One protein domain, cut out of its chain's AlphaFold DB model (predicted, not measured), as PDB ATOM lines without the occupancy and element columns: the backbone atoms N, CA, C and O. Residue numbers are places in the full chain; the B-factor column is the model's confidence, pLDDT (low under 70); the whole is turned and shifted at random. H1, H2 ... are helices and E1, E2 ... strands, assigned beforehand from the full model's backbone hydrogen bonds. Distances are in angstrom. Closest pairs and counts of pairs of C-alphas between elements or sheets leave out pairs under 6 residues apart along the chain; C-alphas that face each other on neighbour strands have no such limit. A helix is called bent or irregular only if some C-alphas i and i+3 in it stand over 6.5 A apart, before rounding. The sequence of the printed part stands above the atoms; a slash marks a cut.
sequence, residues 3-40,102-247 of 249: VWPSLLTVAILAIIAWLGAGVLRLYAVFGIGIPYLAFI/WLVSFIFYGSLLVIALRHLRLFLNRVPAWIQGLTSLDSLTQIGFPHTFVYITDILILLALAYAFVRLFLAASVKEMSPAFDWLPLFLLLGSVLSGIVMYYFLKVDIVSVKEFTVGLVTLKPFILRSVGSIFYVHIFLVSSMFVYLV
ATOM      1  N   VAL A   3     203.095 168.081 191.508       80.88
ATOM      2  CA  VAL A   3     201.686 168.021 191.071       80.88
ATOM      3  C   VAL A   3     201.238 166.572 190.863       80.88
ATOM      4  O   VAL A   3     200.293 166.122 191.502       80.88
ATOM      5  N   TRP A   4     201.966 165.829 190.021       83.75
ATOM      6  CA  TRP A   4     201.659 164.436 189.687       83.75
ATOM      7  C   TRP A   4     201.660 163.499 190.906       83.75
ATOM      8  O   TRP A   4     200.663 162.804 191.087       83.75
ATOM      9  N   PRO A   5     202.683 163.504 191.788       86.69
ATOM     10  CA  PRO A   5     202.656 162.698 193.010       86.69
ATOM     11  C   PRO A   5     201.457 162.998 193.915       86.69
ATOM     12  O   PRO A   5     200.863 162.078 194.473       86.69
ATOM     13  N   SER A   6     201.072 164.270 194.040       88.31
ATOM     14  CA  SER A   6     199.939 164.672 194.883       88.31
ATOM     15  C   SER A   6     198.610 164.183 194.305       88.31
ATOM     16  O   SER A   6     197.803 163.604 195.029       88.31
ATOM     17  N   LEU A   7     198.409 164.342 192.993       89.75
ATOM     18  CA  LEU A   7     197.222 163.833 192.301       89.75
ATOM     19  C   LEU A   7     197.127 162.303 192.393       89.75
ATOM     20  O   LEU A   7     196.067 161.773 192.721       89.75
ATOM     21  N   LEU A   8     198.240 161.600 192.154       91.75
ATOM     22  CA  LEU A   8     198.312 160.143 192.281       91.75
ATOM     23  C   LEU A   8     197.995 159.691 193.705       91.75
ATOM     24  O   LEU A   8     197.251 158.734 193.878       91.75
ATOM     25  N   THR A   9     198.492 160.401 194.717       92.38
ATOM     26  CA  THR A   9     198.208 160.081 196.122       92.38
ATOM     27  C   THR A   9     196.709 160.149 196.409       92.38
ATOM     28  O   THR A   9     196.148 159.203 196.953       92.38
ATOM     29  N   VAL A  10     196.028 161.218 195.983       93.38
ATOM     30  CA  VAL A  10     194.572 161.352 196.177       93.38
ATOM     31  C   VAL A  10     193.795 160.297 195.387       93.38
ATOM     32  O   VAL A  10     192.844 159.721 195.916       93.38
ATOM     33  N   ALA A  11     194.216 159.989 194.158       94.44
ATOM     34  CA  ALA A  11     193.605 158.932 193.357       94.44
ATOM     35  C   ALA A  11     193.757 157.552 194.022       94.44
ATOM     36  O   ALA A  11     192.784 156.809 194.123       94.44
ATOM     37  N   ILE A  12     194.946 157.236 194.541       95.75
ATOM     38  CA  ILE A  12     195.217 155.998 195.280       95.75
ATOM     39  C   ILE A  12     194.345 155.927 196.536       95.75
ATOM     40  O   ILE A  12     193.711 154.901 196.765       95.75
ATOM     41  N   LEU A  13     194.247 157.008 197.317       95.19
ATOM     42  CA  LEU A  13     193.375 157.057 198.496       95.19
ATOM     43  C   LEU A  13     191.907 156.789 198.129       95.19
ATOM     44  O   LEU A  13     191.239 155.991 198.790       95.19
ATOM     45  N   ALA A  14     191.413 157.397 197.048       94.50
ATOM     46  CA  ALA A  14     190.053 157.167 196.569       94.50
ATOM     47  C   ALA A  14     189.834 155.711 196.116       94.50
ATOM     48  O   ALA A  14     188.818 155.108 196.465       94.50
ATOM     49  N   ILE A  15     190.796 155.124 195.396       94.88
ATOM     50  CA  ILE A  15     190.748 153.721 194.953       94.88
ATOM     51  C   ILE A  15     190.784 152.768 196.151       94.88
ATOM     52  O   ILE A  15     190.001 151.823 196.188       94.88
ATOM     53  N   ILE A  16     191.632 153.021 197.153       95.00
ATOM     54  CA  ILE A  16     191.707 152.217 198.382       95.00
ATOM     55  C   ILE A  16     190.355 152.202 199.092       95.00
ATOM     56  O   ILE A  16     189.868 151.132 199.457       95.00
ATOM     57  N   ALA A  17     189.720 153.364 199.251       92.81
ATOM     58  CA  ALA A  17     188.403 153.436 199.874       92.81
ATOM     59  C   ALA A  17     187.325 152.739 199.039       92.81
ATOM     60  O   ALA A  17     186.479 152.028 199.585       92.81
ATOM     61  N   TRP A  18     187.374 152.890 197.714       93.31
ATOM     62  CA  TRP A  18     186.425 152.241 196.819       93.31
ATOM     63  C   TRP A  18     186.572 150.714 196.819       93.31
ATOM     64  O   TRP A  18     185.568 150.016 196.939       93.31
ATOM     65  N   LEU A  19     187.795 150.180 196.769       93.12
ATOM     66  CA  LEU A  19     188.059 148.739 196.855       93.12
ATOM     67  C   LEU A  19     187.724 148.188 198.244       93.12
ATOM     68  O   LEU A  19     187.047 147.166 198.367       93.12
ATOM     69  N   GLY A  20     188.151 148.882 199.298       90.06
ATOM     70  CA  GLY A  20     187.942 148.465 200.680       90.06
ATOM     71  C   GLY A  20     186.468 148.409 201.070       90.06
ATOM     72  O   GLY A  20     186.004 147.404 201.611       90.06
ATOM     73  N   ALA A  21     185.700 149.454 200.763       87.12
ATOM     74  CA  ALA A  21     184.276 149.491 201.083       87.12
ATOM     75  C   ALA A  21     183.403 148.815 200.013       87.12
ATOM     76  O   ALA A  21     182.430 148.147 200.350       87.12
ATOM     77  N   GLY A  22     183.732 148.966 198.729       84.56
ATOM     78  CA  GLY A  22     182.924 148.456 197.619       84.56
ATOM     79  C   GLY A  22     183.101 146.962 197.353       84.56
ATOM     80  O   GLY A  22     182.108 146.262 197.170       84.56
ATOM     81  N   VAL A  23     184.343 146.466 197.361       86.00
ATOM     82  CA  VAL A  23     184.658 145.066 197.014       86.00
ATOM     83  C   VAL A  23     184.807 144.215 198.271       86.00
ATOM     84  O   VAL A  23     184.129 143.201 198.418       86.00
ATOM     85  N   LEU A  24     185.649 144.654 199.211       89.12
ATOM     86  CA  LEU A  24     185.963 143.895 200.429       89.12
ATOM     87  C   LEU A  24     184.914 144.054 201.539       89.12
ATOM     88  O   LEU A  24     184.986 143.364 202.555       89.12
ATOM     89  N   ARG A  25     183.931 144.948 201.356       88.75
ATOM     90  CA  ARG A  25     182.835 145.210 202.308       88.75
ATOM     91  C   ARG A  25     183.324 145.566 203.719       88.75
ATOM     92  O   ARG A  25     182.647 145.291 204.711       88.75
ATOM     93  N   LEU A  26     184.481 146.227 203.824       90.00
ATOM     94  CA  LEU A  26     185.099 146.667 205.085       90.00
ATOM     95  C   LEU A  26     184.426 147.933 205.651       90.00
ATOM     96  O   LEU A  26     185.087 148.885 206.068       90.00
ATOM     97  N   TYR A  27     183.094 147.946 205.678       90.31
ATOM     98  CA  TYR A  27     182.279 149.099 206.068       90.31
ATOM     99  C   TYR A  27     182.597 149.609 207.476       90.31
ATOM    100  O   TYR A  27     182.625 150.814 207.703       90.31
ATOM    101  N   ALA A  28     182.886 148.709 208.421       90.38
ATOM    102  CA  ALA A  28     183.251 149.096 209.781       90.38
ATOM    103  C   ALA A  28     184.599 149.836 209.832       90.38
ATOM    104  O   ALA A  28     184.743 150.809 210.566       90.38
ATOM    105  N   VAL A  29     185.579 149.433 209.020       92.88
ATOM    106  CA  VAL A  29     186.901 150.077 208.998       92.88
ATOM    107  C   VAL A  29     186.794 151.477 208.398       92.88
ATOM    108  O   VAL A  29     187.217 152.444 209.024       92.88
ATOM    109  N   PHE A  30     186.178 151.601 207.220       92.50
ATOM    110  CA  PHE A  30     186.085 152.877 206.502       92.50
ATOM    111  C   PHE A  30     185.021 153.827 207.055       92.50
ATOM    112  O   PHE A  30     185.205 155.038 206.995       92.50
ATOM    113  N   GLY A  31     183.922 153.301 207.595       90.12
ATOM    114  CA  GLY A  31     182.840 154.112 208.150       90.12
ATOM    115  C   GLY A  31     183.025 154.473 209.622       90.12
ATOM    116  O   GLY A  31     182.592 155.542 210.034       90.12
ATOM    117  N   ILE A  32     183.643 153.599 210.424       93.50
ATOM    118  CA  ILE A  32     183.707 153.766 211.885       93.50
ATOM    119  C   ILE A  32     185.157 153.976 212.329       93.50
ATOM    120  O   ILE A  32     185.488 155.021 212.885       93.50
ATOM    121  N   GLY A  33     186.036 153.010 212.052       94.81
ATOM    122  CA  GLY A  33     187.414 153.014 212.551       94.81
ATOM    123  C   GLY A  33     188.232 154.216 212.075       94.81
ATOM    124  O   GLY A  33     188.771 154.960 212.894       94.81
ATOM    125  N   ILE A  34     188.303 154.427 210.758       95.25
ATOM    126  CA  ILE A  34     189.102 155.505 210.162       95.25
ATOM    127  C   ILE A  34     188.593 156.895 210.580       95.25
ATOM    128  O   ILE A  34     189.424 157.691 211.018       95.25
ATOM    129  N   PRO A  35     187.285 157.211 210.525       94.81
ATOM    130  CA  PRO A  35     186.795 158.522 210.953       94.81
ATOM    131  C   PRO A  35     187.072 158.828 212.428       94.81
ATOM    132  O   PRO A  35     187.497 159.942 212.740       94.81
ATOM    133  N   TYR A  36     186.911 157.854 213.335       95.81
ATOM    134  CA  TYR A  36     187.273 158.057 214.742       95.81
ATOM    135  C   TYR A  36     188.773 158.284 214.921       95.81
ATOM    136  O   TYR A  36     189.166 159.212 215.628       95.81
ATOM    137  N   LEU A  37     189.615 157.479 214.265       96.38
ATOM    138  CA  LEU A  37     191.066 157.633 214.350       96.38
ATOM    139  C   LEU A  37     191.514 159.000 213.817       96.38
ATOM    140  O   LEU A  37     192.288 159.695 214.474       96.38
ATOM    141  N   ALA A  38     190.992 159.412 212.661       95.81
ATOM    142  CA  ALA A  38     191.282 160.710 212.066       95.81
ATOM    143  C   ALA A  38     190.853 161.864 212.981       95.81
ATOM    144  O   ALA A  38     191.613 162.814 213.160       95.81
ATOM    145  N   PHE A  39     189.678 161.762 213.609       94.00
ATOM    146  CA  PHE A  39     189.209 162.763 214.563       94.00
ATOM    147  C   PHE A  39     190.101 162.847 215.809       94.00
ATOM    148  O   PHE A  39     190.428 163.948 216.247       94.00
ATOM    149  N   ILE A  40     190.549 161.710 216.354       95.38
ATOM    150  CA  ILE A  40     191.470 161.672 217.502       95.38
ATOM    151  C   ILE A  40     192.812 162.321 217.141       95.38
ATOM    152  O   ILE A  40     193.286 163.187 217.877       95.38
ATOM    153  N   TRP A 102     191.948 188.561 196.234       77.19
ATOM    154  CA  TRP A 102     191.158 188.807 197.428       77.19
ATOM    155  C   TRP A 102     189.735 188.243 197.303       77.19
ATOM    156  O   TRP A 102     189.318 187.434 198.134       77.19
ATOM    157  N   LEU A 103     189.020 188.622 196.238       83.12
ATOM    158  CA  LEU A 103     187.648 188.179 196.001       83.12
ATOM    159  C   LEU A 103     187.547 186.648 195.951       83.12
ATOM    160  O   LEU A 103     186.685 186.067 196.608       83.12
ATOM    161  N   VAL A 104     188.456 185.983 195.231       87.06
ATOM    162  CA  VAL A 104     188.457 184.514 195.136       87.06
ATOM    163  C   VAL A 104     188.736 183.860 196.488       87.06
ATOM    164  O   VAL A 104     188.081 182.879 196.831       87.06
ATOM    165  N   SER A 105     189.655 184.409 197.285       84.06
ATOM    166  CA  SER A 105     189.936 183.884 198.629       84.06
ATOM    167  C   SER A 105     188.710 184.008 199.538       84.06
ATOM    168  O   SER A 105     188.365 183.061 200.242       84.06
ATOM    169  N   PHE A 106     188.008 185.143 199.488       84.50
ATOM    170  CA  PHE A 106     186.773 185.343 200.247       84.50
ATOM    171  C   PHE A 106     185.679 184.347 199.832       84.50
ATOM    172  O   PHE A 106     185.062 183.718 200.690       84.50
ATOM    173  N   ILE A 107     185.489 184.141 198.524       90.19
ATOM    174  CA  ILE A 107     184.542 183.153 197.984       90.19
ATOM    175  C   ILE A 107     184.917 181.735 198.430       90.19
ATOM    176  O   ILE A 107     184.039 180.978 198.844       90.19
ATOM    177  N   PHE A 108     186.203 181.380 198.385       91.31
ATOM    178  CA  PHE A 108     186.706 180.073 198.804       91.31
ATOM    179  C   PHE A 108     186.385 179.782 200.276       91.31
ATOM    180  O   PHE A 108     185.688 178.811 200.577       91.31
ATOM    181  N   TYR A 109     186.846 180.639 201.195       90.12
ATOM    182  CA  TYR A 109     186.644 180.430 202.632       90.12
ATOM    183  C   TYR A 109     185.173 180.572 203.033       90.12
ATOM    184  O   TYR A 109     184.692 179.799 203.861       90.12
ATOM    185  N   GLY A 110     184.445 181.513 202.424       90.38
ATOM    186  CA  GLY A 110     183.011 181.684 202.646       90.38
ATOM    187  C   GLY A 110     182.211 180.449 202.230       90.38
ATOM    188  O   GLY A 110     181.388 179.964 203.005       90.38
ATOM    189  N   SER A 111     182.507 179.886 201.055       93.06
ATOM    190  CA  SER A 111     181.848 178.664 200.578       93.06
ATOM    191  C   SER A 111     182.192 177.468 201.459       93.06
ATOM    192  O   SER A 111     181.292 176.739 201.867       93.06
ATOM    193  N   LEU A 112     183.466 177.298 201.831       92.38
ATOM    194  CA  LEU A 112     183.893 176.212 202.715       92.38
ATOM    195  C   LEU A 112     183.197 176.284 204.084       92.38
ATOM    196  O   LEU A 112     182.749 175.260 204.599       92.38
ATOM    197  N   LEU A 113     183.063 177.486 204.653       91.94
ATOM    198  CA  LEU A 113     182.365 177.705 205.919       91.94
ATOM    199  C   LEU A 113     180.880 177.342 205.815       91.94
ATOM    200  O   LEU A 113     180.375 176.603 206.657       91.94
ATOM    201  N   VAL A 114     180.180 177.828 204.787       92.00
ATOM    202  CA  VAL A 114     178.756 177.517 204.579       92.00
ATOM    203  C   VAL A 114     178.554 176.018 204.353       92.00
ATOM    204  O   VAL A 114     177.679 175.425 204.985       92.00
ATOM    205  N   ILE A 115     179.403 175.380 203.542       93.44
ATOM    206  CA  ILE A 115     179.387 173.929 203.326       93.44
ATOM    207  C   ILE A 115     179.589 173.198 204.659       93.44
ATOM    208  O   ILE A 115     178.813 172.295 204.969       93.44
ATOM    209  N   ALA A 116     180.566 173.589 205.481       91.81
ATOM    210  CA  ALA A 116     180.808 172.970 206.785       91.81
ATOM    211  C   ALA A 116     179.614 173.132 207.747       91.81
ATOM    212  O   ALA A 116     179.188 172.166 208.383       91.81
ATOM    213  N   LEU A 117     179.015 174.326 207.812       91.06
ATOM    214  CA  LEU A 117     177.809 174.581 208.609       91.06
ATOM    215  C   LEU A 117     176.620 173.741 208.126       91.06
ATOM    216  O   LEU A 117     175.878 173.186 208.938       91.06
ATOM    217  N   ARG A 118     176.466 173.588 206.807       90.88
ATOM    218  CA  ARG A 118     175.450 172.723 206.199       90.88
ATOM    219  C   ARG A 118     175.696 171.255 206.540       90.88
ATOM    220  O   ARG A 118     174.737 170.551 206.837       90.88
ATOM    221  N   HIS A 119     176.947 170.794 206.565       92.12
ATOM    222  CA  HIS A 119     177.288 169.424 206.973       92.12
ATOM    223  C   HIS A 119     176.896 169.139 208.422       92.12
ATOM    224  O   HIS A 119     176.457 168.029 208.720       92.12
ATOM    225  N   LEU A 120     176.943 170.144 209.303       90.56
ATOM    226  CA  LEU A 120     176.523 170.019 210.700       90.56
ATOM    227  C   LEU A 120     175.082 169.496 210.845       90.56
ATOM    228  O   LEU A 120     174.774 168.811 211.818       90.56
ATOM    229  N   ARG A 121     174.211 169.713 209.847       89.88
ATOM    230  CA  ARG A 121     172.842 169.163 209.822       89.88
ATOM    231  C   ARG A 121     172.794 167.632 209.901       89.88
ATOM    232  O   ARG A 121     171.798 167.086 210.374       89.88
ATOM    233  N   LEU A 122     173.837 166.953 209.418       90.25
ATOM    234  CA  LEU A 122     173.943 165.491 209.420       90.25
ATOM    235  C   LEU A 122     174.358 164.960 210.799       90.25
ATOM    236  O   LEU A 122     174.045 163.831 211.150       90.25
ATOM    237  N   PHE A 123     175.005 165.787 211.615       91.62
ATOM    238  CA  PHE A 123     175.503 165.402 212.937       91.62
ATOM    239  C   PHE A 123     174.528 165.747 214.073       91.62
ATOM    240  O   PHE A 123     174.782 165.413 215.228       91.62
ATOM    241  N   LEU A 124     173.411 166.418 213.767       89.56
ATOM    242  CA  LEU A 124     172.455 166.922 214.752       89.56
ATOM    243  C   LEU A 124     171.081 166.252 214.601       89.56
ATOM    244  O   LEU A 124     170.462 166.304 213.534       89.56
ATOM    245  N   ASN A 125     170.552 165.708 215.704       84.06
ATOM    246  CA  ASN A 125     169.190 165.155 215.768       84.06
ATOM    247  C   ASN A 125     168.150 166.213 215.387       84.06
ATOM    248  O   ASN A 125     167.378 166.036 214.443       84.06
ATOM    249  N   ARG A 126     168.202 167.358 216.076       87.25
ATOM    250  CA  ARG A 126     167.376 168.531 215.791       87.25
ATOM    251  C   ARG A 126     168.250 169.628 215.201       87.25
ATOM    252  O   ARG A 126     169.077 170.205 215.899       87.25
ATOM    253  N   VAL A 127     168.058 169.915 213.915       86.94
ATOM    254  CA  VAL A 127     168.817 170.958 213.215       86.94
ATOM    255  C   VAL A 127     168.323 172.334 213.686       86.94
ATOM    256  O   VAL A 127     167.127 172.610 213.560       86.94
ATOM    257  N   PRO A 128     169.192 173.212 214.216       90.88
ATOM    258  CA  PRO A 128     168.819 174.570 214.599       90.88
ATOM    259  C   PRO A 128     168.220 175.371 213.437       90.88
ATOM    260  O   PRO A 128     168.677 175.258 212.300       90.88
ATOM    261  N   ALA A 129     167.240 176.233 213.728       89.88
ATOM    262  CA  ALA A 129     166.531 177.016 212.710       89.88
ATOM    263  C   ALA A 129     167.463 177.914 211.874       89.88
ATOM    264  O   ALA A 129     167.252 178.075 210.679       89.88
ATOM    265  N   TRP A 130     168.539 178.441 212.467       88.62
ATOM    266  CA  TRP A 130     169.512 179.266 211.747       88.62
ATOM    267  C   TRP A 130     170.343 178.467 210.725       88.62
ATOM    268  O   TRP A 130     170.643 178.992 209.656       88.62
ATOM    269  N   ILE A 131     170.651 177.187 210.992       87.88
ATOM    270  CA  ILE A 131     171.314 176.297 210.017       87.88
ATOM    271  C   ILE A 131     170.351 175.964 208.875       87.88
ATOM    272  O   ILE A 131     170.753 175.925 207.711       87.88
ATOM    273  N   GLN A 132     169.072 175.750 209.198       85.75
ATOM    274  CA  GLN A 132     168.038 175.528 208.187       85.75
ATOM    275  C   GLN A 132     167.883 176.759 207.290       85.75
ATOM    276  O   GLN A 132     167.970 176.621 206.076       85.75
ATOM    277  N   GLY A 133     167.775 177.959 207.873       86.06
ATOM    278  CA  GLY A 133     167.695 179.213 207.121       86.06
ATOM    279  C   GLY A 133     168.901 179.434 206.206       86.06
ATOM    280  O   GLY A 133     168.732 179.742 205.033       86.06
ATOM    281  N   LEU A 134     170.117 179.188 206.703       86.75
ATOM    282  CA  LEU A 134     171.342 179.267 205.899       86.75
ATOM    283  C   LEU A 134     171.344 178.257 204.739       86.75
ATOM    284  O   LEU A 134     171.729 178.603 203.627       86.75
ATOM    285  N   THR A 135     170.851 177.039 204.972       84.38
ATOM    286  CA  THR A 135     170.702 176.020 203.920       84.38
ATOM    287  C   THR A 135     169.675 176.443 202.867       84.38
ATOM    288  O   THR A 135     169.906 176.225 201.682       84.38
ATOM    289  N   SER A 136     168.565 177.057 203.285       83.25
ATOM    290  CA  SER A 136     167.522 177.558 202.381       83.25
ATOM    291  C   SER A 136     168.004 178.721 201.513       83.25
ATOM    292  O   SER A 136     167.638 178.787 200.346       83.25
ATOM    293  N   LEU A 137     168.835 179.616 202.059       85.31
ATOM    294  CA  LEU A 137     169.441 180.716 201.295       85.31
ATOM    295  C   LEU A 137     170.461 180.219 200.265       85.31
ATOM    296  O   LEU A 137     170.603 180.805 199.197       85.31
ATOM    297  N   ASP A 138     171.179 179.150 200.595       84.44
ATOM    298  CA  ASP A 138     172.188 178.547 199.726       84.44
ATOM    299  C   ASP A 138     171.566 177.707 198.592       84.44
ATOM    300  O   ASP A 138     172.157 177.566 197.521       84.44
ATOM    301  N   SER A 139     170.355 177.177 198.788       81.81
ATOM    302  CA  SER A 139     169.581 176.500 197.742       81.81
ATOM    303  C   SER A 139     168.804 177.509 196.886       81.81
ATOM    304  O   SER A 139     167.686 177.879 197.237       81.81
ATOM    305  N   LEU A 140     169.363 177.959 195.757       66.06
ATOM    306  CA  LEU A 140     168.678 178.942 194.898       66.06
ATOM    307  C   LEU A 140     167.663 178.340 193.937       66.06
ATOM    308  O   LEU A 140     166.684 178.998 193.593       66.06
ATOM    309  N   THR A 141     167.924 177.138 193.425       59.06
ATOM    310  CA  THR A 141     167.202 176.642 192.254       59.06
ATOM    311  C   THR A 141     166.836 175.168 192.404       59.06
ATOM    312  O   THR A 141     167.680 174.308 192.659       59.06
ATOM    313  N   GLN A 142     165.544 174.867 192.246       58.81
ATOM    314  CA  GLN A 142     165.073 173.520 191.933       58.81
ATOM    315  C   GLN A 142     165.220 173.344 190.423       58.81
ATOM    316  O   GLN A 142     164.413 173.875 189.661       58.81
ATOM    317  N   ILE A 143     166.269 172.659 189.975       50.38
ATOM    318  CA  ILE A 143     166.482 172.401 188.547       50.38
ATOM    319  C   ILE A 143     166.277 170.906 188.300       50.38
ATOM    320  O   ILE A 143     167.010 170.076 188.831       50.38
ATOM    321  N   GLY A 144     165.280 170.578 187.473       43.59
ATOM    322  CA  GLY A 144     165.028 169.225 186.969       43.59
ATOM    323  C   GLY A 144     164.050 168.369 187.785       43.59
ATOM    324  O   GLY A 144     163.757 168.630 188.952       43.59
ATOM    325  N   PHE A 145     163.547 167.315 187.134       39.28
ATOM    326  CA  PHE A 145     162.765 166.237 187.744       39.28
ATOM    327  C   PHE A 145     163.706 165.098 188.182       39.28
ATOM    328  O   PHE A 145     164.496 164.635 187.356       39.28
ATOM    329  N   PRO A 146     163.636 164.577 189.423       56.72
ATOM    330  CA  PRO A 146     162.903 165.066 190.591       56.72
ATOM    331  C   PRO A 146     163.682 166.198 191.289       56.72
ATOM    332  O   PRO A 146     164.905 166.123 191.384       56.72
ATOM    333  N   HIS A 147     162.959 167.215 191.770       58.69
ATOM    334  CA  HIS A 147     163.408 168.433 192.468       58.69
ATOM    335  C   HIS A 147     164.767 168.326 193.190       58.69
ATOM    336  O   HIS A 147     164.829 168.086 194.396       58.69
ATOM    337  N   THR A 148     165.870 168.521 192.465       62.78
ATOM    338  CA  THR A 148     167.210 168.508 193.061       62.78
ATOM    339  C   THR A 148     167.634 169.952 193.302       62.78
ATOM    340  O   THR A 148     167.689 170.755 192.371       62.78
ATOM    341  N   PHE A 149     167.869 170.304 194.566       69.88
ATOM    342  CA  PHE A 149     168.294 171.648 194.955       69.88
ATOM    343  C   PHE A 149     169.766 171.832 194.611       69.88
ATOM    344  O   PHE A 149     170.601 171.121 195.159       69.88
ATOM    345  N   VAL A 150     170.093 172.785 193.743       78.38
ATOM    346  CA  VAL A 150     171.492 173.145 193.484       78.38
ATOM    347  C   VAL A 150     171.941 174.180 194.507       78.38
ATOM    348  O   VAL A 150     171.329 175.243 194.643       78.38
ATOM    349  N   TYR A 151     173.009 173.860 195.235       86.06
ATOM    350  CA  TYR A 151     173.629 174.770 196.190       86.06
ATOM    351  C   TYR A 151     174.624 175.695 195.485       86.06
ATOM    352  O   TYR A 151     175.529 175.226 194.789       86.06
ATOM    353  N   ILE A 152     174.499 177.010 195.691       88.25
ATOM    354  CA  ILE A 152     175.420 177.996 195.093       88.25
ATOM    355  C   ILE A 152     176.854 177.715 195.534       88.25
ATOM    356  O   ILE A 152     177.796 177.808 194.744       88.25
ATOM    357  N   THR A 153     177.022 177.393 196.815       91.00
ATOM    358  CA  THR A 153     178.341 177.202 197.417       91.00
ATOM    359  C   THR A 153     179.124 176.054 196.803       91.00
ATOM    360  O   THR A 153     180.345 176.160 196.726       91.00
ATOM    361  N   ASP A 154     178.454 175.020 196.282       90.56
ATOM    362  CA  ASP A 154     179.105 173.913 195.570       90.56
ATOM    363  C   ASP A 154     179.717 174.389 194.239       90.56
ATOM    364  O   ASP A 154     180.804 173.962 193.853       90.56
ATOM    365  N   ILE A 155     179.059 175.328 193.550       91.62
ATOM    366  CA  ILE A 155     179.575 175.933 192.314       91.62
ATOM    367  C   ILE A 155     180.710 176.905 192.643       91.62
ATOM    368  O   ILE A 155     181.778 176.861 192.029       91.62
ATOM    369  N   LEU A 156     180.502 177.774 193.635       93.50
ATOM    370  CA  LEU A 156     181.482 178.782 194.033       93.50
ATOM    371  C   LEU A 156     182.786 178.163 194.540       93.50
ATOM    372  O   LEU A 156     183.861 178.642 194.172       93.50
ATOM    373  N   ILE A 157     182.718 177.088 195.336       94.31
ATOM    374  CA  ILE A 157     183.924 176.404 195.814       94.31
ATOM    375  C   ILE A 157     184.688 175.754 194.655       94.31
ATOM    376  O   ILE A 157     185.914 175.840 194.627       94.31
ATOM    377  N   LEU A 158     183.998 175.171 193.666       94.69
ATOM    378  CA  LEU A 158     184.645 174.590 192.486       94.69
ATOM    379  C   LEU A 158     185.324 175.658 191.625       94.69
ATOM    380  O   LEU A 158     186.465 175.464 191.212       94.69
ATOM    381  N   LEU A 159     184.667 176.800 191.399       94.00
ATOM    382  CA  LEU A 159     185.264 177.926 190.674       94.00
ATOM    383  C   LEU A 159     186.496 178.474 191.404       94.00
ATOM    384  O   LEU A 159     187.524 178.734 190.778       94.00
ATOM    385  N   ALA A 160     186.423 178.607 192.730       92.44
ATOM    386  CA  ALA A 160     187.543 179.081 193.532       92.44
ATOM    387  C   ALA A 160     188.718 178.087 193.538       92.44
ATOM    388  O   ALA A 160     189.872 178.496 193.387       92.44
ATOM    389  N   LEU A 161     188.437 176.783 193.645       92.25
ATOM    390  CA  LEU A 161     189.436 175.716 193.536       92.25
ATOM    391  C   LEU A 161     190.074 175.665 192.143       92.25
ATOM    392  O   LEU A 161     191.291 175.518 192.041       92.25
ATOM    393  N   ALA A 162     189.286 175.835 191.080       91.50
ATOM    394  CA  ALA A 162     189.787 175.891 189.709       91.50
ATOM    395  C   ALA A 162     190.700 177.105 189.494       91.50
ATOM    396  O   ALA A 162     191.790 176.965 188.940       91.50
ATOM    397  N   TYR A 163     190.312 178.282 189.995       89.44
ATOM    398  CA  TYR A 163     191.166 179.471 189.956       89.44
ATOM    399  C   TYR A 163     192.473 179.253 190.724       89.44
ATOM    400  O   TYR A 163     193.545 179.576 190.210       89.44
ATOM    401  N   ALA A 164     192.406 178.682 191.933       86.31
ATOM    402  CA  ALA A 164     193.594 178.356 192.715       86.31
ATOM    403  C   ALA A 164     194.502 177.388 191.944       86.31
ATOM    404  O   ALA A 164     195.686 177.665 191.783       86.31
ATOM    405  N   PHE A 165     193.949 176.315 191.381       87.44
ATOM    406  CA  PHE A 165     194.694 175.360 190.566       87.44
ATOM    407  C   PHE A 165     195.398 176.027 189.377       87.44
ATOM    408  O   PHE A 165     196.610 175.875 189.230       87.44
ATOM    409  N   VAL A 166     194.676 176.809 188.567       86.38
ATOM    410  CA  VAL A 166     195.248 177.504 187.399       86.38
ATOM    411  C   VAL A 166     196.334 178.483 187.834       86.38
ATOM    412  O   VAL A 166     197.430 178.475 187.278       86.38
ATOM    413  N   ARG A 167     196.077 179.292 188.868       80.19
ATOM    414  CA  ARG A 167     197.055 180.252 189.389       80.19
ATOM    415  C   ARG A 167     198.323 179.555 189.872       80.19
ATOM    416  O   ARG A 167     199.413 180.016 189.556       80.19
ATOM    417  N   LEU A 168     198.190 178.465 190.622       78.44
ATOM    418  CA  LEU A 168     199.321 177.669 191.095       78.44
ATOM    419  C   LEU A 168     200.067 177.007 189.934       78.44
ATOM    420  O   LEU A 168     201.289 176.927 189.968       78.44
ATOM    421  N   PHE A 169     199.358 176.540 188.906       80.19
ATOM    422  CA  PHE A 169     199.958 175.854 187.761       80.19
ATOM    423  C   PHE A 169     200.785 176.819 186.907       80.19
ATOM    424  O   PHE A 169     201.933 176.531 186.557       80.19
ATOM    425  N   LEU A 170     200.239 178.010 186.658       78.25
ATOM    426  CA  LEU A 170     200.937 179.090 185.967       78.25
ATOM    427  C   LEU A 170     202.100 179.628 186.811       78.25
ATOM    428  O   LEU A 170     203.193 179.823 186.289       78.25
ATOM    429  N   ALA A 171     201.906 179.803 188.123       70.50
ATOM    430  CA  ALA A 171     202.956 180.274 189.025       70.50
ATOM    431  C   ALA A 171     204.095 179.260 189.182       70.50
ATOM    432  O   ALA A 171     205.243 179.667 189.196       70.50
ATOM    433  N   ALA A 172     203.811 177.956 189.228       63.69
ATOM    434  CA  ALA A 172     204.835 176.909 189.281       63.69
ATOM    435  C   ALA A 172     205.675 176.811 187.996       63.69
ATOM    436  O   ALA A 172     206.757 176.224 188.019       63.69
ATOM    437  N   SER A 173     205.186 177.376 186.886       58.56
ATOM    438  CA  SER A 173     205.948 177.500 185.637       58.56
ATOM    439  C   SER A 173     207.019 178.597 185.717       58.56
ATOM    440  O   SER A 173     207.993 178.564 184.967       58.56
ATOM    441  N   VAL A 174     206.889 179.533 186.664       55.28
ATOM    442  CA  VAL A 174     207.894 180.549 186.987       55.28
ATOM    443  C   VAL A 174     208.610 180.072 188.258       55.28
ATOM    444  O   VAL A 174     207.981 179.836 189.279       55.28
ATOM    445  N   LYS A 175     209.926 179.854 188.208       54.16
ATOM    446  CA  LYS A 175     210.767 179.158 189.219       54.16
ATOM    447  C   LYS A 175     210.776 179.728 190.664       54.16
ATOM    448  O   LYS A 175     211.599 179.311 191.469       54.16
ATOM    449  N   GLU A 176     209.883 180.649 190.997       49.31
ATOM    450  CA  GLU A 176     209.898 181.532 192.170       49.31
ATOM    451  C   GLU A 176     209.194 180.962 193.419       49.31
ATOM    452  O   GLU A 176     209.138 181.624 194.455       49.31
ATOM    453  N   MET A 177     208.618 179.755 193.379       52.25
ATOM    454  CA  MET A 177     207.894 179.237 194.546       52.25
ATOM    455  C   MET A 177     208.811 178.554 195.569       52.25
ATOM    456  O   MET A 177     209.478 177.561 195.283       52.25
ATOM    457  N   SER A 178     208.757 179.085 196.794       44.12
ATOM    458  CA  SER A 178     209.274 178.489 198.030       44.12
ATOM    459  C   SER A 178     208.934 176.986 198.142       44.12
ATOM    460  O   SER A 178     207.825 176.587 197.772       44.12
ATOM    461  N   PRO A 179     209.829 176.147 198.704       51.06
ATOM    462  CA  PRO A 179     209.635 174.698 198.866       51.06
ATOM    463  C   PRO A 179     208.443 174.277 199.750       51.06
ATOM    464  O   PRO A 179     208.191 173.083 199.880       51.06
ATOM    465  N   ALA A 180     207.706 175.231 200.329       45.72
ATOM    466  CA  ALA A 180     206.575 175.013 201.232       45.72
ATOM    467  C   ALA A 180     205.198 174.902 200.539       45.72
ATOM    468  O   ALA A 180     204.180 174.848 201.224       45.72
ATOM    469  N   PHE A 181     205.128 174.935 199.201       55.31
ATOM    470  CA  PHE A 181     203.849 174.819 198.496       55.31
ATOM    471  C   PHE A 181     203.517 173.360 198.149       55.31
ATOM    472  O   PHE A 181     203.981 172.833 197.130       55.31
ATOM    473  N   ASP A 182     202.688 172.715 198.973       70.56
ATOM    474  CA  ASP A 182     202.220 171.351 198.733       70.56
ATOM    475  C   ASP A 182     200.854 171.332 198.018       70.56
ATOM    476  O   ASP A 182     199.908 172.042 198.354       70.56
ATOM    477  N   TRP A 183     200.770 170.524 196.956       83.62
ATOM    478  CA  TRP A 183     199.593 170.389 196.082       83.62
ATOM    479  C   TRP A 183     198.548 169.412 196.630       83.62
ATOM    480  O   TRP A 183     197.403 169.387 196.179       83.62
ATOM    481  N   LEU A 184     198.951 168.594 197.600       87.88
ATOM    482  CA  LEU A 184     198.133 167.569 198.227       87.88
ATOM    483  C   LEU A 184     196.827 168.096 198.861       87.88
ATOM    484  O   LEU A 184     195.785 167.520 198.547       87.88
ATOM    485  N   PRO A 185     196.798 169.180 199.665       89.19
ATOM    486  CA  PRO A 185     195.569 169.651 200.304       89.19
ATOM    487  C   PRO A 185     194.569 170.172 199.281       89.19
ATOM    488  O   PRO A 185     193.368 169.964 199.437       89.19
ATOM    489  N   LEU A 186     195.056 170.801 198.206       90.31
ATOM    490  CA  LEU A 186     194.205 171.265 197.117       90.31
ATOM    491  C   LEU A 186     193.488 170.085 196.453       90.31
ATOM    492  O   LEU A 186     192.272 170.130 196.280       90.31
ATOM    493  N   PHE A 187     194.221 169.020 196.113       92.75
ATOM    494  CA  PHE A 187     193.624 167.834 195.498       92.75
ATOM    495  C   PHE A 187     192.751 167.037 196.472       92.75
ATOM    496  O   PHE A 187     191.710 166.535 196.055       92.75
ATOM    497  N   LEU A 188     193.118 166.947 197.756       93.56
ATOM    498  CA  LEU A 188     192.286 166.308 198.783       93.56
ATOM    499  C   LEU A 188     190.952 167.040 198.939       93.56
ATOM    500  O   LEU A 188     189.897 166.404 198.945       93.56
ATOM    501  N   LEU A 189     190.985 168.374 199.008       94.00
ATOM    502  CA  LEU A 189     189.780 169.187 199.108       94.00
ATOM    503  C   LEU A 189     188.940 169.091 197.830       94.00
ATOM    504  O   LEU A 189     187.735 168.874 197.917       94.00
ATOM    505  N   LEU A 190     189.567 169.168 196.651       94.81
ATOM    506  CA  LEU A 190     188.882 169.001 195.369       94.81
ATOM    507  C   LEU A 190     188.210 167.624 195.262       94.81
ATOM    508  O   LEU A 190     187.038 167.549 194.908       94.81
ATOM    509  N   GLY A 191     188.905 166.542 195.623       95.44
ATOM    510  CA  GLY A 191     188.341 165.189 195.644       95.44
ATOM    511  C   GLY A 191     187.189 165.043 196.642       95.44
ATOM    512  O   GLY A 191     186.175 164.412 196.341       95.44
ATOM    513  N   SER A 192     187.301 165.674 197.811       96.25
ATOM    514  CA  SER A 192     186.249 165.678 198.838       96.25
ATOM    515  C   SER A 192     184.999 166.422 198.355       96.25
ATOM    516  O   SER A 192     183.892 165.897 198.454       96.25
ATOM    517  N   VAL A 193     185.167 167.601 197.752       95.69
ATOM    518  CA  VAL A 193     184.067 168.379 197.162       95.69
ATOM    519  C   VAL A 193     183.422 167.619 196.003       95.69
ATOM    520  O   VAL A 193     182.206 167.441 195.995       95.69
ATOM    521  N   LEU A 194     184.213 167.111 195.052       95.56
ATOM    522  CA  LEU A 194     183.697 166.378 193.892       95.56
ATOM    523  C   LEU A 194     182.949 165.108 194.306       95.56
ATOM    524  O   LEU A 194     181.853 164.866 193.813       95.56
ATOM    525  N   SER A 195     183.488 164.320 195.240       95.75
ATOM    526  CA  SER A 195     182.789 163.132 195.754       95.75
ATOM    527  C   SER A 195     181.480 163.488 196.469       95.75
ATOM    528  O   SER A 195     180.490 162.776 196.297       95.75
ATOM    529  N   GLY A 196     181.438 164.612 197.198       93.06
ATOM    530  CA  GLY A 196     180.226 165.162 197.817       93.06
ATOM    531  C   GLY A 196     179.158 165.576 196.796       93.06
ATOM    532  O   GLY A 196     177.984 165.226 196.923       93.06
ATOM    533  N   ILE A 197     179.566 166.263 195.729       92.44
ATOM    534  CA  ILE A 197     178.683 166.658 194.620       92.44
ATOM    535  C   ILE A 197     178.160 165.410 193.894       92.44
ATOM    536  O   ILE A 197     176.957 165.274 193.669       92.44
ATOM    537  N   VAL A 198     179.036 164.453 193.583       92.69
ATOM    538  CA  VAL A 198     178.661 163.203 192.905       92.69
ATOM    539  C   VAL A 198     177.647 162.402 193.723       92.69
ATOM    540  O   VAL A 198     176.643 161.953 193.168       92.69
ATOM    541  N   MET A 199     177.847 162.250 195.037       91.06
ATOM    542  CA  MET A 199     176.905 161.491 195.869       91.06
ATOM    543  C   MET A 199     175.525 162.147 195.984       91.06
ATOM    544  O   MET A 199     174.527 161.434 196.088       91.06
ATOM    545  N   TYR A 200     175.468 163.481 195.972       87.75
ATOM    546  CA  TYR A 200     174.234 164.227 196.193       87.75
ATOM    547  C   TYR A 200     173.427 164.392 194.900       87.75
ATOM    548  O   TYR A 200     172.251 164.037 194.866       87.75
ATOM    549  N   TYR A 201     174.058 164.871 193.823       86.50
ATOM    550  CA  TYR A 201     173.357 165.197 192.575       86.50
ATOM    551  C   TYR A 201     173.188 163.993 191.644       86.50
ATOM    552  O   TYR A 201     172.146 163.846 191.005       86.50
ATOM    553  N   PHE A 202     174.201 163.125 191.558       87.44
ATOM    554  CA  PHE A 202     174.250 162.072 190.540       87.44
ATOM    555  C   PHE A 202     173.839 160.711 191.098       87.44
ATOM    556  O   PHE A 202     172.947 160.067 190.555       87.44
ATOM    557  N   LEU A 203     174.463 160.284 192.199       87.75
ATOM    558  CA  LEU A 203     174.229 158.958 192.783       87.75
ATOM    559  C   LEU A 203     173.070 158.925 193.784       87.75
ATOM    560  O   LEU A 203     172.657 157.835 194.170       87.75
ATOM    561  N   LYS A 204     172.545 160.094 194.181       85.06
ATOM    562  CA  LYS A 204     171.356 160.263 195.037       85.06
ATOM    563  C   LYS A 204     171.366 159.325 196.245       85.06
ATOM    564  O   LYS A 204     170.422 158.578 196.489       85.06
ATOM    565  N   VAL A 205     172.476 159.352 196.977       87.75
ATOM    566  CA  VAL A 205     172.646 158.550 198.193       87.75
ATOM    567  C   VAL A 205     171.552 158.896 199.205       87.75
ATOM    568  O   VAL A 205     171.208 160.065 199.367       87.75
ATOM    569  N   ASP A 206     171.032 157.887 199.909       89.06
ATOM    570  CA  ASP A 206     170.029 158.081 200.955       89.06
ATOM    571  C   ASP A 206     170.590 158.906 202.128       89.06
ATOM    572  O   ASP A 206     171.317 158.418 202.999       89.06
ATOM    573  N   ILE A 207     170.231 160.189 202.138       87.62
ATOM    574  CA  ILE A 207     170.681 161.177 203.120       87.62
ATOM    575  C   ILE A 207     170.111 160.870 204.512       87.62
ATOM    576  O   ILE A 207     170.745 161.220 205.508       87.62
ATOM    577  N   VAL A 208     168.944 160.219 204.603       89.94
ATOM    578  CA  VAL A 208     168.327 159.857 205.890       89.94
ATOM    579  C   VAL A 208     169.179 158.792 206.568       89.94
ATOM    580  O   VAL A 208     169.651 159.013 207.682       89.94
ATOM    581  N   SER A 209     169.488 157.716 205.843       91.69
ATOM    582  CA  SER A 209     170.410 156.665 206.288       91.69
ATOM    583  C   SER A 209     171.787 157.217 206.684       91.69
ATOM    584  O   SER A 209     172.332 156.864 207.733       91.69
ATOM    585  N   VAL A 210     172.358 158.115 205.869       92.12
ATOM    586  CA  VAL A 210     173.643 158.763 206.185       92.12
ATOM    587  C   VAL A 210     173.547 159.576 207.475       92.12
ATOM    588  O   VAL A 210     174.450 159.490 208.303       92.12
ATOM    589  N   LYS A 211     172.456 160.327 207.673       92.50
ATOM    590  CA  LYS A 211     172.235 161.129 208.881       92.50
ATOM    591  C   LYS A 211     172.122 160.256 210.132       92.50
ATOM    592  O   LYS A 211     172.734 160.576 211.148       92.50
ATOM    593  N   GLU A 212     171.354 159.172 210.075       92.19
ATOM    594  CA  GLU A 212     171.229 158.230 211.195       92.19
ATOM    595  C   GLU A 212     172.591 157.652 211.580       92.19
ATOM    596  O   GLU A 212     172.950 157.617 212.758       92.19
ATOM    597  N   PHE A 213     173.391 157.281 210.579       92.81
ATOM    598  CA  PHE A 213     174.742 156.781 210.788       92.81
ATOM    599  C   PHE A 213     175.669 157.830 211.415       92.81
ATOM    600  O   PHE A 213     176.345 157.537 212.401       92.81
ATOM    601  N   THR A 214     175.685 159.067 210.907       92.44
ATOM    602  CA  THR A 214     176.539 160.137 211.453       92.44
ATOM    603  C   THR A 214     176.124 160.560 212.859       92.44
ATOM    604  O   THR A 214     176.986 160.824 213.698       92.44
ATOM    605  N   VAL A 215     174.826 160.564 213.166       93.56
ATOM    606  CA  VAL A 215     174.325 160.726 214.540       93.56
ATOM    607  C   VAL A 215     174.782 159.564 215.424       93.56
ATOM    608  O   VAL A 215     175.232 159.792 216.548       93.56
ATOM    609  N   GLY A 216     174.711 158.325 214.933       92.56
ATOM    610  CA  GLY A 216     175.227 157.140 215.623       92.56
ATOM    611  C   GLY A 216     176.714 157.270 215.967       92.56
ATOM    612  O   GLY A 216     177.112 157.004 217.101       92.56
ATOM    613  N   LEU A 217     177.527 157.775 215.031       92.19
ATOM    614  CA  LEU A 217     178.946 158.060 215.265       92.19
ATOM    615  C   LEU A 217     179.154 159.098 216.380       92.19
ATOM    616  O   LEU A 217     179.951 158.874 217.292       92.19
ATOM    617  N   VAL A 218     178.432 160.220 216.348       92.69
ATOM    618  CA  VAL A 218     178.585 161.288 217.359       92.69
ATOM    619  C   VAL A 218     178.074 160.855 218.731       92.69
ATOM    620  O   VAL A 218     178.643 161.231 219.752       92.69
ATOM    621  N   THR A 219     177.028 160.030 218.775       93.31
ATOM    622  CA  THR A 219     176.468 159.483 220.024       93.31
ATOM    623  C   THR A 219     177.214 158.248 220.539       93.31
ATOM    624  O   THR A 219     176.787 157.654 221.528       93.31
ATOM    625  N   LEU A 220     178.331 157.873 219.897       93.06
ATOM    626  CA  LEU A 220     179.160 156.708 220.234       93.06
ATOM    627  C   LEU A 220     178.387 155.378 220.214       93.06
ATOM    628  O   LEU A 220     178.734 154.428 220.914       93.06
ATOM    629  N   LYS A 221     177.345 155.301 219.382       92.75
ATOM    630  CA  LYS A 221     176.560 154.092 219.105       92.75
ATOM    631  C   LYS A 221     176.605 153.792 217.603       92.75
ATOM    632  O   LYS A 221     175.583 153.902 216.921       92.75
ATOM    633  N   PRO A 222     177.792 153.476 217.053       90.38
ATOM    634  CA  PRO A 222     177.934 153.250 215.628       90.38
ATOM    635  C   PRO A 222     177.256 151.941 215.216       90.38
ATOM    636  O   PRO A 222     177.294 150.942 215.933       90.38
ATOM    637  N   PHE A 223     176.687 151.931 214.018       90.38
ATOM    638  CA  PHE A 223     176.152 150.733 213.382       90.38
ATOM    639  C   PHE A 223     176.643 150.662 211.939       90.38
ATOM    640  O   PHE A 223     177.071 151.657 211.363       90.38
ATOM    641  N   ILE A 224     176.627 149.474 211.343       86.38
ATOM    642  CA  ILE A 224     177.182 149.283 210.001       86.38
ATOM    643  C   ILE A 224     176.138 149.668 208.953       86.38
ATOM    644  O   ILE A 224     175.093 149.024 208.857       86.38
ATOM    645  N   LEU A 225     176.456 150.660 208.118       84.00
ATOM    646  CA  LEU A 225     175.554 151.128 207.071       84.00
ATOM    647  C   LEU A 225     175.761 150.380 205.745       84.00
ATOM    648  O   LEU A 225     176.589 150.746 204.916       84.00
ATOM    649  N   ARG A 226     175.002 149.303 205.524       77.56
ATOM    650  CA  ARG A 226     175.170 148.435 204.337       77.56
ATOM    651  C   ARG A 226     174.471 148.947 203.075       77.56
ATOM    652  O   ARG A 226     174.838 148.537 201.981       77.56
ATOM    653  N   SER A 227     173.460 149.800 203.226       74.38
ATOM    654  CA  SER A 227     172.585 150.261 202.138       74.38
ATOM    655  C   SER A 227     173.160 151.416 201.318       74.38
ATOM    656  O   SER A 227     172.610 151.754 200.273       74.38
ATOM    657  N   VAL A 228     174.256 152.032 201.767       81.31
ATOM    658  CA  VAL A 228     174.823 153.213 201.115       81.31
ATOM    659  C   VAL A 228     175.934 152.827 200.137       81.31
ATOM    660  O   VAL A 228     176.816 152.027 200.450       81.31
ATOM    661  N   GLY A 229     175.894 153.420 198.939       85.62
ATOM    662  CA  GLY A 229     176.882 153.191 197.886       85.62
ATOM    663  C   GLY A 229     178.318 153.508 198.322       85.62
ATOM    664  O   GLY A 229     178.561 154.372 199.167       85.62
ATOM    665  N   SER A 230     179.295 152.844 197.698       90.06
ATOM    666  CA  SER A 230     180.722 152.961 198.047       90.06
ATOM    667  C   SER A 230     181.270 154.393 197.977       90.06
ATOM    668  O   SER A 230     182.216 154.714 198.693       90.06
ATOM    669  N   ILE A 231     180.647 155.279 197.190       93.12
ATOM    670  CA  ILE A 231     181.016 156.699 197.088       93.12
ATOM    671  C   ILE A 231     181.002 157.430 198.439       93.12
ATOM    672  O   ILE A 231     181.835 158.303 198.673       93.12
ATOM    673  N   PHE A 232     180.096 157.063 199.349       94.12
ATOM    674  CA  PHE A 232     180.033 157.658 200.683       94.12
ATOM    675  C   PHE A 232     181.290 157.333 201.491       94.12
ATOM    676  O   PHE A 232     181.885 158.215 202.108       94.12
ATOM    677  N   TYR A 233     181.732 156.076 201.424       93.75
ATOM    678  CA  TYR A 233     182.948 155.615 202.086       93.75
ATOM    679  C   TYR A 233     184.207 156.236 201.476       93.75
ATOM    680  O   TYR A 233     185.148 156.554 202.199       93.75
ATOM    681  N   VAL A 234     184.211 156.478 200.162       95.38
ATOM    682  CA  VAL A 234     185.273 157.254 199.502       95.38
ATOM    683  C   VAL A 234     185.312 158.680 200.045       95.38
ATOM    684  O   VAL A 234     186.369 159.153 200.450       95.38
ATOM    685  N   HIS A 235     184.166 159.354 200.116       96.00
ATOM    686  CA  HIS A 235     184.093 160.727 200.602       96.00
ATOM    687  C   HIS A 235     184.534 160.863 202.064       96.00
ATOM    688  O   HIS A 235     185.408 161.676 202.360       96.00
ATOM    689  N   ILE A 236     183.988 160.048 202.976       94.88
ATOM    690  CA  ILE A 236     184.359 160.118 204.398       94.88
ATOM    691  C   ILE A 236     185.847 159.804 204.603       94.88
ATOM    692  O   ILE A 236     186.489 160.416 205.457       94.88
ATOM    693  N   PHE A 237     186.427 158.920 203.785       96.44
ATOM    694  CA  PHE A 237     187.854 158.612 203.814       96.44
ATOM    695  C   PHE A 237     188.724 159.781 203.336       96.44
ATOM    696  O   PHE A 237     189.728 160.100 203.978       96.44
ATOM    697  N   LEU A 238     188.333 160.460 202.251       96.69
ATOM    698  CA  LEU A 238     189.035 161.649 201.753       96.69
ATOM    699  C   LEU A 238     188.981 162.800 202.768       96.69
ATOM    700  O   LEU A 238     190.015 163.401 203.062       96.69
ATOM    701  N   VAL A 239     187.816 163.046 203.375       95.81
ATOM    702  CA  VAL A 239     187.654 164.058 204.433       95.81
ATOM    703  C   VAL A 239     188.471 163.695 205.680       95.81
ATOM    704  O   VAL A 239     189.152 164.551 206.242       95.81
ATOM    705  N   SER A 240     188.476 162.421 206.082       96.12
ATOM    706  CA  SER A 240     189.296 161.932 207.203       96.12
ATOM    707  C   SER A 240     190.791 162.137 206.939       96.12
ATOM    708  O   SER A 240     191.521 162.616 207.805       96.12
ATOM    709  N   SER A 241     191.241 161.844 205.715       95.31
ATOM    710  CA  SER A 241     192.627 162.066 205.283       95.31
ATOM    711  C   SER A 241     192.992 163.553 205.299       95.31
ATOM    712  O   SER A 241     194.085 163.916 205.733       95.31
ATOM    713  N   MET A 242     192.064 164.425 204.890       93.06
ATOM    714  CA  MET A 242     192.237 165.877 204.946       93.06
ATOM    715  C   MET A 242     192.432 166.374 206.387       93.06
ATOM    716  O   MET A 242     193.334 167.171 206.629       93.06
ATOM    717  N   PHE A 243     191.650 165.887 207.355       92.12
ATOM    718  CA  PHE A 243     191.835 166.262 208.765       92.12
ATOM    719  C   PHE A 243     193.187 165.830 209.323       92.12
ATOM    720  O   PHE A 243     193.846 166.625 209.992       92.12
ATOM    721  N   VAL A 244     193.634 164.613 209.018       93.50
ATOM    722  CA  VAL A 244     194.963 164.148 209.439       93.50
ATOM    723  C   VAL A 244     196.057 165.039 208.842       93.50
ATOM    724  O   VAL A 244     196.942 165.491 209.567       93.50
ATOM    725  N   TYR A 245     195.960 165.358 207.550       90.75
ATOM    726  CA  TYR A 245     196.933 166.202 206.857       90.75
ATOM    727  C   TYR A 245     197.077 167.600 207.486       90.75
ATOM    728  O   TYR A 245     198.195 168.034 207.744       90.75
ATOM    729  N   LEU A 246     195.966 168.268 207.829       87.88
ATOM    730  CA  LEU A 246     195.964 169.630 208.404       87.88
ATOM    731  C   LEU A 246     196.742 169.778 209.722       87.88
ATOM    732  O   LEU A 246     197.049 170.896 210.146       87.88
ATOM    733  N   VAL A 247     196.983 168.670 210.416       87.81
ATOM    734  CA  VAL A 247     197.575 168.652 211.754       87.81
ATOM    735  C   VAL A 247     199.002 168.098 211.758       87.81
ATOM    736  O   VAL A 247     199.757 168.379 212.688       87.81
TER     737      VAL A 247
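This is residues 3 to 40 and 102 to 247 of the 249 residues of an uncharacterized protein of Peptococcaceae bacterium CEB3 (UniProt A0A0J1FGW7). Two helix groups are set side by side: in one, H1, H6 and H8 pack on one another in a triangle, with H2 packed along H8 and on the end of H1, and in the other H3 and H5 pack at a steep angle to each other. H5 and H6 form a helical hairpin that joins the groups, H7 stands near one end and packs on the end of H3, and H4 with the small hairpin of E1 and E2 lies far from H1 and H2. The printed part has 184 residues, with eight named helices and two named strands in the order H1 H2 H3 H4 E1 E2 H5 H6 H7 H8; the sheet is E1 - E2, antiparallel, and the class is mostly helix. The whole is compact, with a radius of gyration of the C-alphas of 17.4 A and spans of 51 by 39 by 32 A.

H1, residues 3 to 23, touches H2, residues 27 to 40, with residues 17 to 21 alone; the closest C-alphas, of Ala 21 and Tyr 27, are 5.4 A apart. H8, residues 230 to 247, touches H1 with residues 230 to 238 alone, at a steep tilt of 45 degrees, opposite ways, closest at the C-alphas of Ala 17 and Val 234, 5.0 A. H8 touches H2 at a shallow tilt of 17 degrees, the same way, closest at the C-alphas of Ala 38 and Ser 240, 5.4 A. H6, residues 184 to 202, touches H8 at a shallow tilt of 27 degrees, opposite ways, closest at the C-alphas of Ser 195 and His 235, 5.6 A. H3, residues 102 to 123, touches H5, residues 152 to 172, at a steep tilt of 46 degrees, opposite ways; the closest C-alphas, of Ser 111 and Thr 153, are 4.9 A apart. H4, residues 129 to 138, touches H3, closest at the C-alphas of Arg 118 and Thr 135, 6.2 A. E1, residues 139 to 143, and E2, residues 148 to 151, are an antiparallel hairpin, with N 150 and O 141 within hydrogen-bond range at 3.1 A and N 143 and O 148 at 3.4 A. H5 and H6 form a helical hairpin at a shallow tilt of 31 degrees, closest at the C-alphas of Leu 161 and Leu 190, 7.0 A. H7, residues 207 to 218, touches residues 122 to 123 of H3, about perpendicular at 83 degrees, closest at the C-alphas of Leu 122 and Lys 211, 4.7 A. H3 and H8 are apart. Every O i to N i+4 pair is within hydrogen-bond range in H1, H4, H5, H6 and H7; the counts are 8 of 10 in H2, 15 of 18 in H3 and 13 of 14 in H8.

H1 begins at C-alpha 3, (201.686, 168.021, 191.071), and is 29.2 A long. H2 is 19.3 A long and irregular, but only just: C-alphas 31 and 34 are 6.7 A apart. H3 is 32.1 A long and begins at C-alpha 102, (191.158, 188.807, 197.428). H4 is 14.2 A, E1 10.5 A and E2 9.5 A long. H5 is 30.0 A, H6 25.7 A and H7 16.3 A long. H8, 26.8 A long, ends at C-alpha 247, (197.575, 168.652, 211.754).

The C-alphas farthest apart, of Val 174 and Lys 221, are 52.1 A apart. Residues 41 to 101 are not printed, and C-alphas 40 and 102 are 33.8 A apart across this cut. The links from H5 to H6 and from H7 to H8 are long. The mean pLDDT of the printed part is 86.1; residues 140 to 149 and 172 to 181 are under 70.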